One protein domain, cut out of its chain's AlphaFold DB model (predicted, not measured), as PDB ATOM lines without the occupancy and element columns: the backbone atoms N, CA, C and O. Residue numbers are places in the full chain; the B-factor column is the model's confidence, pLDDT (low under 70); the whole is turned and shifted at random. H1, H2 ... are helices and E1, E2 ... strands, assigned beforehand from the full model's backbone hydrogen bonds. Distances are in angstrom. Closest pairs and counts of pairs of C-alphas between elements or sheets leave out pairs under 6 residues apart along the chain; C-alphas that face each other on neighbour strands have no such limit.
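AT A GLANCE: This is residues 157 to 236 of the 240 residues of an uncharacterized protein of Cobetia marina (UniProt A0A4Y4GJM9). Two small three-stranded sheets meet at a corner, with E3, at the edge of the first sheet, crossing the ends of E4, E5 and E6 in the second, and one short helix, H1, packs in the corner over E6 and next to E2. The loops at residues 171 to 179 and 199 to 210 lie at opposite ends of the longest axis. The printed part has 80 residues, with E1, E2, E3, H1, E4, E5 and E6 in that order along the chain; the sheets run E1 - E2 - E3 and E4 - E5 - E6, both antiparallel. The class is mixed, helices and strands, though only 33 of the 80 residues are in named elements. The whole is compact, with a radius of gyration of the C-alphas of 13.1 A and spans of 41 by 27 by 18 A.

HOW THE PARTS SIT: Residues 157 to 158 pair antiparallel with residues 212 to 213 of E4, residues 211 to 214. E1, residues 167 to 170, and E2, residues 180 to 184, form a hairpin, with N 169 and O 181 2.8 A apart, within hydrogen-bond range. E2 and E3, residues 187 to 190, form another, with N 182 and O 189 at 2.8 A; the three strands are a meander, each the antiparallel neighbour of the one before. H1, residues 191 to 198, is on this sheet over none of its strands, at a height over the sheet of 4.2 A, only just above the sheet's level; its closest C-alphas to E2 are Gln 191 and Tyr 181, 4.6 A. Every O i to N i+4 pair in H1 is within hydrogen-bond range. E4 and E5, residues 222 to 225, form a hairpin, with N 213 and O 223 at 2.8 A. E5 and E6, residues 232 to 235, form another, with N 224 and O 233 at 2.8 A, completing a second meander. H1 is also on this sheet, over E6 at a height of 9.1 A, and runs along the strands, at 7 degrees to E6 on the local plane. The closest C-alphas of E3 and E6 are Met 189 and Val 235, 6.8 A. E1 is apart from E4, E5 and E6.

IN THESE COORDINATES: E1 begins at C-alpha 167 (167.960, 220.898, 176.955) and is 10.2 A long. E2 is 13.5 A and E3 10.1 A. H1 is 10.6 A long and ends at C-alpha 198 (164.015, 216.541, 162.901). E4 is 9.6 A, and E5 and E6 are 10.2 A each; E6 ends at C-alpha 235 (157.865, 211.076, 169.960).

THE WHOLE: The C-alphas farthest apart, of Asn 174 and Gly 205, are 41.8 A apart. The printed part has no cut. The link from H1 to E4, residues 199 to 210, is long. The mean pLDDT of the printed part is 88.4; residues 172 to 178, 205 and 207 are under 70.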
ATOM      1  N   ALA A 157     152.126 225.500 171.111       96.44
ATOM      2  CA  ALA A 157     152.818 225.463 169.828       96.44
ATOM      3  C   ALA A 157     154.123 226.266 169.900       96.44
ATOM      4  O   ALA A 157     154.129 227.419 170.331       96.44
ATOM      5  N   ARG A 158     155.223 225.663 169.443       95.81
ATOM      6  CA  ARG A 158     156.514 226.322 169.223       95.81
ATOM      7  C   ARG A 158     156.889 226.198 167.763       95.81
ATOM      8  O   ARG A 158     157.009 225.085 167.263       95.81
ATOM      9  N   GLU A 159     157.054 227.328 167.097       95.00
ATOM     10  CA  GLU A 159     157.400 227.381 165.678       95.00
ATOM     11  C   GLU A 159     158.914 227.318 165.462       95.00
ATOM     12  O   GLU A 159     159.696 227.652 166.353       95.00
ATOM     13  N   ASP A 160     159.303 226.886 164.262       92.31
ATOM     14  CA  ASP A 160     160.686 226.811 163.782       92.31
ATOM     15  C   ASP A 160     161.645 226.109 164.757       92.31
ATOM     16  O   ASP A 160     162.775 226.545 164.988       92.31
ATOM     17  N   VAL A 161     161.189 224.988 165.324       93.56
ATOM     18  CA  VAL A 161     161.940 224.247 166.337       93.56
ATOM     19  C   VAL A 161     163.189 223.594 165.755       93.56
ATOM     20  O   VAL A 161     163.130 222.866 164.764       93.56
ATOM     21  N   GLN A 162     164.324 223.822 166.421       93.25
ATOM     22  CA  GLN A 162     165.647 223.309 166.056       93.25
ATOM     23  C   GLN A 162     166.282 222.543 167.224       93.25
ATOM     24  O   GLN A 162     165.896 222.705 168.380       93.25
ATOM     25  N   LEU A 163     167.265 221.682 166.930       92.06
ATOM     26  CA  LEU A 163     167.902 220.811 167.933       92.06
ATOM     27  C   LEU A 163     168.621 221.569 169.061       92.06
ATOM     28  O   LEU A 163     168.705 221.055 170.172       92.06
ATOM     29  N   ASP A 164     169.131 222.770 168.796       92.69
ATOM     30  CA  ASP A 164     169.840 223.616 169.765       92.69
ATOM     31  C   ASP A 164     168.921 224.237 170.831       92.69
ATOM     32  O   ASP A 164     169.398 224.717 171.856       92.69
ATOM     33  N   GLN A 165     167.604 224.179 170.628       92.56
ATOM     34  CA  GLN A 165     166.602 224.638 171.592       92.56
ATOM     35  C   GLN A 165     166.260 223.588 172.659       92.56
ATOM     36  O   GLN A 165     165.499 223.875 173.585       92.56
ATOM     37  N   PHE A 166     166.768 222.361 172.521       95.88
ATOM     38  CA  PHE A 166     166.505 221.282 173.463       95.88
ATOM     39  C   PHE A 166     167.547 221.266 174.576       95.88
ATOM     40  O   PHE A 166     168.750 221.349 174.338       95.88
ATOM     41  N   GLU A 167     167.081 221.070 175.805       95.31
ATOM     42  CA  GLU A 167     167.960 220.898 176.955       95.31
ATOM     43  C   GLU A 167     168.451 219.444 177.001       95.31
ATOM     44  O   GLU A 167     167.651 218.502 176.960       95.31
ATOM     45  N   GLN A 168     169.769 219.239 177.062       93.50
ATOM     46  CA  GLN A 168     170.335 217.896 177.134       93.50
ATOM     47  C   GLN A 168     170.172 217.326 178.544       93.50
ATOM     48  O   GLN A 168     170.536 217.951 179.537       93.50
ATOM     49  N   MET A 169     169.659 216.102 178.625       89.44
ATOM     50  CA  MET A 169     169.467 215.373 179.870       89.44
ATOM     51  C   MET A 169     170.117 213.996 179.801       89.44
ATOM     52  O   MET A 169     170.121 213.328 178.765       89.44
ATOM     53  N   THR A 170     170.628 213.546 180.941       83.12
ATOM     54  CA  THR A 170     171.098 212.175 181.149       83.12
ATOM     55  C   THR A 170     170.397 211.605 182.369       83.12
ATOM     56  O   THR A 170     170.416 212.223 183.433       83.12
ATOM     57  N   PHE A 171     169.774 210.433 182.230       76.06
ATOM     58  CA  PHE A 171     169.290 209.703 183.400       76.06
ATOM     59  C   PHE A 171     170.406 208.810 183.942       76.06
ATOM     60  O   PHE A 171     171.145 208.217 183.151       76.06
ATOM     61  N   PRO A 172     170.539 208.696 185.274       69.12
ATOM     62  CA  PRO A 172     171.602 207.919 185.913       69.12
ATOM     63  C   PRO A 172     171.494 206.402 185.675       69.12
ATOM     64  O   PRO A 172     172.312 205.643 186.189       69.12
ATOM     65  N   ASP A 173     170.505 205.945 184.905       63.91
ATOM     66  CA  ASP A 173     170.149 204.541 184.821       63.91
ATOM     67  C   ASP A 173     171.089 203.704 183.928       63.91
ATOM     68  O   ASP A 173     171.675 204.151 182.932       63.91
ATOM     69  N   ASN A 174     171.244 202.434 184.302       53.38
ATOM     70  CA  ASN A 174     172.330 201.557 183.853       53.38
ATOM     71  C   ASN A 174     172.194 201.001 182.420       53.38
ATOM     72  O   ASN A 174     172.996 200.155 182.023       53.38
ATOM     73  N   GLN A 175     171.249 201.480 181.602       57.84
ATOM     74  CA  GLN A 175     171.102 201.031 180.213       57.84
ATOM     75  C   GLN A 175     171.774 201.995 179.217       57.84
ATOM     76  O   GLN A 175     171.188 203.018 178.861       57.84
ATOM     77  N   PRO A 176     172.977 201.680 178.688       58.62
ATOM     78  CA  PRO A 176     173.740 202.583 177.817       58.62
ATOM     79  C   PRO A 176     173.007 202.985 176.528       58.62
ATOM     80  O   PRO A 176     173.258 204.062 175.994       58.62
ATOM     81  N   LYS A 177     172.078 202.152 176.038       60.16
ATOM     82  CA  LYS A 177     171.360 202.369 174.771       60.16
ATOM     83  C   LYS A 177     170.337 203.515 174.828       60.16
ATOM     84  O   LYS A 177     169.965 204.036 173.780       60.16
ATOM     85  N   TYR A 178     169.923 203.934 176.023       65.56
ATOM     86  CA  TYR A 178     168.885 204.947 176.220       65.56
ATOM     87  C   TYR A 178     169.329 206.040 177.194       65.56
ATOM     88  O   TYR A 178     168.511 206.540 177.937       65.56
ATOM     89  N   ARG A 179     170.614 206.417 177.234       74.00
ATOM     90  CA  ARG A 179     171.093 207.393 178.238       74.00
ATOM     91  C   ARG A 179     170.791 208.846 177.915       74.00
ATOM     92  O   ARG A 179     170.666 209.647 178.836       74.00
ATOM     93  N   ASN A 180     170.707 209.178 176.632       89.56
ATOM     94  CA  ASN A 180     170.644 210.566 176.217       89.56
ATOM     95  C   ASN A 180     169.214 210.960 175.877       89.56
ATOM     96  O   ASN A 180     168.571 210.357 175.007       89.56
ATOM     97  N   TYR A 181     168.756 212.004 176.549       92.62
ATOM     98  CA  TYR A 181     167.439 212.573 176.367       92.62
ATOM     99  C   TYR A 181     167.560 214.046 176.013       92.62
ATOM    100  O   TYR A 181     168.498 214.734 176.411       92.62
ATOM    101  N   LEU A 182     166.588 214.512 175.245       94.81
ATOM    102  CA  LEU A 182     166.386 215.910 174.929       94.81
ATOM    103  C   LEU A 182     165.072 216.341 175.558       94.81
ATOM    104  O   LEU A 182     164.053 215.661 175.409       94.81
ATOM    105  N   LYS A 183     165.100 217.461 176.268       94.88
ATOM    106  CA  LYS A 183     163.921 218.036 176.896       94.88
ATOM    107  C   LYS A 183     163.475 219.275 176.143       94.88
ATOM    108  O   LYS A 183     164.278 220.148 175.827       94.88
ATOM    109  N   LEU A 184     162.172 219.345 175.892       94.31
ATOM    110  CA  LEU A 184     161.503 220.512 175.335       94.31
ATOM    111  C   LEU A 184     160.216 220.761 176.126       94.31
ATOM    112  O   LEU A 184     159.349 219.889 176.230       94.31
ATOM    113  N   GLY A 185     160.120 221.938 176.744       93.06
ATOM    114  CA  GLY A 185     159.078 222.218 177.734       93.06
ATOM    115  C   GLY A 185     159.159 221.242 178.912       93.06
ATOM    116  O   GLY A 185     160.208 221.101 179.541       93.06
ATOM    117  N   GLN A 186     158.054 220.557 179.212       92.44
ATOM    118  CA  GLN A 186     157.998 219.551 180.281       92.44
ATOM    119  C   GLN A 186     158.310 218.122 179.813       92.44
ATOM    120  O   GLN A 186     158.395 217.220 180.642       92.44
ATOM    121  N   SER A 187     158.481 217.896 178.509       94.12
ATOM    122  CA  SER A 187     158.638 216.551 177.949       94.12
ATOM    123  C   SER A 187     160.111 216.210 177.752       94.12
ATOM    124  O   SER A 187     160.813 216.915 177.028       94.12
ATOM    125  N   ALA A 188     160.571 215.116 178.359       94.44
ATOM    126  CA  ALA A 188     161.871 214.512 178.069       94.44
ATOM    127  C   ALA A 188     161.688 213.390 177.044       94.44
ATOM    128  O   ALA A 188     160.822 212.541 177.213       94.44
ATOM    129  N   MET A 189     162.489 213.364 175.985       95.25
ATOM    130  CA  MET A 189     162.368 212.413 174.874       95.25
ATOM    131  C   MET A 189     163.722 211.797 174.561       95.25
ATOM    132  O   MET A 189     164.754 212.428 174.767       95.25
ATOM    133  N   ASN A 190     163.748 210.571 174.042       94.25
ATOM    134  CA  ASN A 190     165.011 209.961 173.632       94.25
ATOM    135  C   ASN A 190     165.684 210.805 172.530       94.25
ATOM    136  O   ASN A 190     165.061 211.088 171.505       94.25
ATOM    137  N   GLN A 191     166.961 211.163 172.719       94.69
ATOM    138  CA  GLN A 191     167.698 212.046 171.806       94.69
ATOM    139  C   GLN A 191     167.679 211.525 170.366       94.69
ATOM    140  O   GLN A 191     167.426 212.285 169.434       94.69
ATOM    141  N   ARG A 192     167.896 210.218 170.170       93.44
ATOM    142  CA  ARG A 192     167.927 209.620 168.830       93.44
ATOM    143  C   ARG A 192     166.584 209.766 168.120       93.44
ATOM    144  O   ARG A 192     166.565 209.974 166.910       93.44
ATOM    145  N   TYR A 193     165.478 209.626 168.845       95.44
ATOM    146  CA  TYR A 193     164.147 209.748 168.256       95.44
ATOM    147  C   TYR A 193     163.881 211.173 167.789       95.44
ATOM    148  O   TYR A 193     163.530 211.348 166.629       95.44
ATOM    149  N   VAL A 194     164.163 212.168 168.633       96.25
ATOM    150  CA  VAL A 194     164.042 213.587 168.269       96.25
ATOM    151  C   VAL A 194     164.934 213.932 167.074       96.25
ATOM    152  O   VAL A 194     164.458 214.498 166.095       96.25
ATOM    153  N   GLU A 195     166.213 213.544 167.103       94.81
ATOM    154  CA  GLU A 195     167.136 213.811 165.997       94.81
ATOM    155  C   GLU A 195     166.679 213.187 164.680       94.81
ATOM    156  O   GLU A 195     166.776 213.818 163.632       94.81
ATOM    157  N   GLU A 196     166.226 211.932 164.696       93.81
ATOM    158  CA  GLU A 196     165.755 211.276 163.478       93.81
ATOM    159  C   GLU A 196     164.441 211.893 162.971       93.81
ATOM    160  O   GLU A 196     164.285 212.001 161.757       93.81
ATOM    161  N   SER A 197     163.548 212.358 163.854       95.06
ATOM    162  CA  SER A 197     162.348 213.103 163.450       95.06
ATOM    163  C   SER A 197     162.696 214.450 162.813       95.06
ATOM    164  O   SER A 197     162.177 214.760 161.746       95.06
ATOM    165  N   LEU A 198     163.624 215.215 163.402       94.50
ATOM    166  CA  LEU A 198     164.015 216.541 162.901       94.50
ATOM    167  C   LEU A 198     164.941 216.494 161.671       94.50
ATOM    168  O   LEU A 198     165.119 217.506 160.999       94.50
ATOM    169  N   ARG A 199     165.490 215.327 161.307       91.81
ATOM    170  CA  ARG A 199     166.199 215.105 160.028       91.81
ATOM    171  C   ARG A 199     165.220 214.920 158.868       91.81
ATOM    172  O   ARG A 199     165.335 213.967 158.098       91.81
ATOM    173  N   PHE A 200     164.245 215.811 158.765       89.81
ATOM    174  CA  PHE A 200     163.275 215.815 157.683       89.81
ATOM    175  C   PHE A 200     163.958 216.209 156.362       89.81
ATOM    176  O   PHE A 200     164.762 217.144 156.354       89.81
ATOM    177  N   PRO A 201     163.698 215.500 155.254       86.62
ATOM    178  CA  PRO A 201     164.281 215.830 153.965       86.62
ATOM    179  C   PRO A 201     163.629 217.109 153.444       86.62
ATOM    180  O   PRO A 201     162.424 217.163 153.204       86.62
ATOM    181  N   THR A 202     164.434 218.151 153.271       80.44
ATOM    182  CA  THR A 202     163.991 219.434 152.728       80.44
ATOM    183  C   THR A 202     164.595 219.633 151.341       80.44
ATOM    184  O   THR A 202     165.710 219.159 151.085       80.44
ATOM    185  N   PRO A 203     163.895 220.309 150.412       75.19
ATOM    186  CA  PRO A 203     164.509 220.738 149.164       75.19
ATOM    187  C   PRO A 203     165.795 221.526 149.434       75.19
ATOM    188  O   PRO A 203     165.892 222.275 150.410       75.19
ATOM    189  N   VAL A 204     166.795 221.362 148.566       71.44
ATOM    190  CA  VAL A 204     168.075 222.072 148.689       71.44
ATOM    191  C   VAL A 204     167.814 223.581 148.716       71.44
ATOM    192  O   VAL A 204     167.232 224.125 147.784       71.44
ATOM    193  N   GLY A 205     168.251 224.249 149.786       64.38
ATOM    194  CA  GLY A 205     168.045 225.689 149.987       64.38
ATOM    195  C   GLY A 205     166.779 226.062 150.765       64.38
ATOM    196  O   GLY A 205     166.563 227.244 151.021       64.38
ATOM    197  N   SER A 206     165.971 225.087 151.192       71.31
ATOM    198  CA  SER A 206     164.813 225.304 152.063       71.31
ATOM    199  C   SER A 206     165.065 224.731 153.456       71.31
ATOM    200  O   SER A 206     165.527 223.599 153.602       71.31
ATOM    201  N   GLN A 207     164.729 225.497 154.493       69.75
ATOM    202  CA  GLN A 207     164.548 224.961 155.840       69.75
ATOM    203  C   GLN A 207     163.071 224.618 156.016       69.75
ATOM    204  O   GLN A 207     162.207 225.460 155.773       69.75
ATOM    205  N   SER A 208     162.773 223.383 156.415       77.81
ATOM    206  CA  SER A 208     161.415 223.039 156.824       77.81
ATOM    207  C   SER A 208     161.116 223.770 158.117       77.81
ATOM    208  O   SER A 208     161.834 223.604 159.104       77.81
ATOM    209  N   LYS A 209     160.039 224.551 158.109       90.12
ATOM    210  CA  LYS A 209     159.442 225.059 159.336       90.12
ATOM    211  C   LYS A 209     158.884 223.879 160.113       90.12
ATOM    212  O   LYS A 209     158.048 223.138 159.590       90.12
ATOM    213  N   VAL A 210     159.393 223.675 161.322       95.25
ATOM    214  CA  VAL A 210     158.936 222.608 162.213       95.25
ATOM    215  C   VAL A 210     158.182 223.238 163.364       95.25
ATOM    216  O   VAL A 210     158.766 223.985 164.145       95.25
ATOM    217  N   THR A 211     156.905 222.903 163.504       97.12
ATOM    218  CA  THR A 211     156.120 223.301 164.672       97.12
ATOM    219  C   THR A 211     156.063 222.139 165.649       97.12
ATOM    220  O   THR A 211     155.526 221.080 165.322       97.12
ATOM    221  N   ALA A 212     156.609 222.321 166.850       97.06
ATOM    222  CA  ALA A 212     156.432 221.371 167.939       97.06
ATOM    223  C   ALA A 212     155.190 221.736 168.755       97.06
ATOM    224  O   ALA A 212     155.052 222.863 169.223       97.06
ATOM    225  N   TYR A 213     154.317 220.763 168.975       97.25
ATOM    226  CA  TYR A 213     153.185 220.861 169.881       97.25
ATOM    227  C   TYR A 213     153.534 220.127 171.169       97.25
ATOM    228  O   TYR A 213     153.737 218.905 171.176       97.25
ATOM    229  N   LEU A 214     153.626 220.885 172.258       95.25
ATOM    230  CA  LEU A 214     154.022 220.400 173.570       95.25
ATOM    231  C   LEU A 214     152.785 220.124 174.427       95.25
ATOM    232  O   LEU A 214     151.906 220.983 174.550       95.25
ATOM    233  N   PRO A 215     152.685 218.932 175.027       93.31
ATOM    234  CA  PRO A 215     151.575 218.621 175.907       93.31
ATOM    235  C   PRO A 215     151.712 219.339 177.254       93.31
ATOM    236  O   PRO A 215     152.812 219.553 177.759       93.31
ATOM    237  N   ASN A 216     150.575 219.588 177.907       90.06
ATOM    238  CA  ASN A 216     150.525 220.152 179.265       90.06
ATOM    239  C   ASN A 216     150.879 219.132 180.365       90.06
ATOM    240  O   ASN A 216     150.730 219.425 181.548       90.06
ATOM    241  N   ASN A 217     151.273 217.909 179.996       89.75
ATOM    242  CA  ASN A 217     151.770 216.907 180.929       89.75
ATOM    243  C   ASN A 217     152.987 216.194 180.329       89.75
ATOM    244  O   ASN A 217     153.007 215.880 179.140       89.75
ATOM    245  N   ALA A 218     153.972 215.892 181.174       89.75
ATOM    246  CA  ALA A 218     155.237 215.279 180.770       89.75
ATOM    247  C   ALA A 218     155.117 213.824 180.272       89.75
ATOM    248  O   ALA A 218     156.069 213.289 179.718       89.75
ATOM    249  N   SER A 219     153.976 213.162 180.492       89.31
ATOM    250  CA  SER A 219     153.718 211.766 180.097       89.31
ATOM    251  C   SER A 219     153.020 211.628 178.742       89.31
ATOM    252  O   SER A 219     152.831 210.511 178.256       89.31
ATOM    253  N   SER A 220     152.650 212.739 178.111       91.62
ATOM    254  CA  SER A 220     152.060 212.762 176.780       91.62
ATOM    255  C   SER A 220     153.122 212.943 175.702       91.62
ATOM    256  O   SER A 220     154.192 213.500 175.926       91.62
ATOM    257  N   SER A 221     152.816 212.450 174.507       94.75
ATOM    258  CA  SER A 221     153.694 212.556 173.347       94.75
ATOM    259  C   SER A 221     153.843 213.991 172.857       94.75
ATOM    260  O   SER A 221     152.869 214.747 172.824       94.75
ATOM    261  N   VAL A 222     155.042 214.314 172.380       96.19
ATOM    262  CA  VAL A 222     155.305 215.535 171.614       96.19
ATOM    263  C   VAL A 222     155.020 215.258 170.143       96.19
ATOM    264  O   VAL A 222     155.377 214.197 169.625       96.19
ATOM    265  N   ARG A 223     154.368 216.215 169.483       96.94
ATOM    266  CA  ARG A 223     154.056 216.171 168.054       96.94
ATOM    267  C   ARG A 223     154.877 217.223 167.317       96.94
ATOM    268  O   ARG A 223     154.942 218.358 167.768       96.94
ATOM    269  N   PHE A 224     155.465 216.852 166.190       97.12
ATOM    270  CA  PHE A 224     156.184 217.734 165.279       97.12
ATOM    271  C   PHE A 224     155.469 217.741 163.931       97.12
ATOM    272  O   PHE A 224     155.313 216.679 163.325       97.12
ATOM    273  N   ASP A 225     155.079 218.921 163.461       96.69
ATOM    274  CA  ASP A 225     154.474 219.114 162.143       96.69
ATOM    275  C   ASP A 225     155.458 219.832 161.220       96.69
ATOM    276  O   ASP A 225     156.094 220.810 161.616       96.69
ATOM    277  N   PHE A 226     155.566 219.358 159.979       94.94
ATOM    278  CA  PHE A 226     156.551 219.836 159.001       94.94
ATOM    279  C   PHE A 226     155.892 220.669 157.893       94.94
ATOM    280  O   PHE A 226     155.906 220.292 156.715       94.94
ATOM    281  N   GLY A 227     155.310 221.805 158.292       87.12
ATOM    282  CA  GLY A 227     154.723 222.807 157.396       87.12
ATOM    283  C   GLY A 227     153.777 222.221 156.339       87.12
ATOM    284  O   GLY A 227     152.929 221.378 156.633       87.12
ATOM    285  N   ASP A 228     153.966 222.644 155.089       85.69
ATOM    286  CA  ASP A 228     153.055 222.370 153.966       85.69
ATOM    287  C   ASP A 228     153.062 220.912 153.477       85.69
ATOM    288  O   ASP A 228     152.260 220.532 152.626       85.69
ATOM    289  N   THR A 229     153.954 220.065 153.997       89.31
ATOM    290  CA  THR A 229     154.052 218.661 153.560       89.31
ATOM    291  C   THR A 229     152.947 217.773 154.130       89.31
ATOM    292  O   THR A 229     152.743 216.656 153.655       89.31
ATOM    293  N   GLY A 230     152.269 218.229 155.189       92.25
ATOM    294  CA  GLY A 230     151.355 217.399 155.972       92.25
ATOM    295  C   GLY A 230     152.049 216.254 156.722       92.25
ATOM    296  O   GLY A 230     151.367 215.372 157.244       92.25
ATOM    297  N   ALA A 231     153.387 216.239 156.763       96.19
ATOM    298  CA  ALA A 231     154.143 215.249 157.506       96.19
ATOM    299  C   ALA A 231     154.087 215.528 159.011       96.19
ATOM    300  O   ALA A 231     154.149 216.677 159.456       96.19
ATOM    301  N   ILE A 232     153.990 214.448 159.781       97.12
ATOM    302  CA  ILE A 232     153.853 214.464 161.235       97.12
ATOM    303  C   ILE A 232     154.844 213.463 161.825       97.12
ATOM    304  O   ILE A 232     154.908 212.311 161.388       97.12
ATOM    305  N   ALA A 233     155.585 213.880 162.850       97.62
ATOM    306  CA  ALA A 233     156.309 212.974 163.731       97.62
ATOM    307  C   ALA A 233     155.774 213.054 165.157       97.62
ATOM    308  O   ALA A 233     155.522 214.134 165.680       97.62
ATOM    309  N   ILE A 234     155.643 211.904 165.806       97.69
ATOM    310  CA  ILE A 234     155.303 211.785 167.220       97.69
ATOM    311  C   ILE A 234     156.474 211.132 167.934       97.69
ATOM    312  O   ILE A 234     156.984 210.110 167.472       97.69
ATOM    313  N   VAL A 235     156.865 211.684 169.078       97.00
ATOM    314  CA  VAL A 235     157.865 211.076 169.960       97.00
ATOM    315  C   VAL A 235     157.259 210.917 171.349       97.00
ATOM    316  O   VAL A 235     156.774 211.876 171.955       97.00
ATOM    317  N   MET A 236     157.258 209.680 171.843       95.69
ATOM    318  CA  MET A 236     156.790 209.360 173.186       95.69
ATOM    319  C   MET A 236     157.786 209.897 174.221       95.69
ATOM    320  O   MET A 236     159.002 209.814 174.005       95.69
TER     321      MET A 236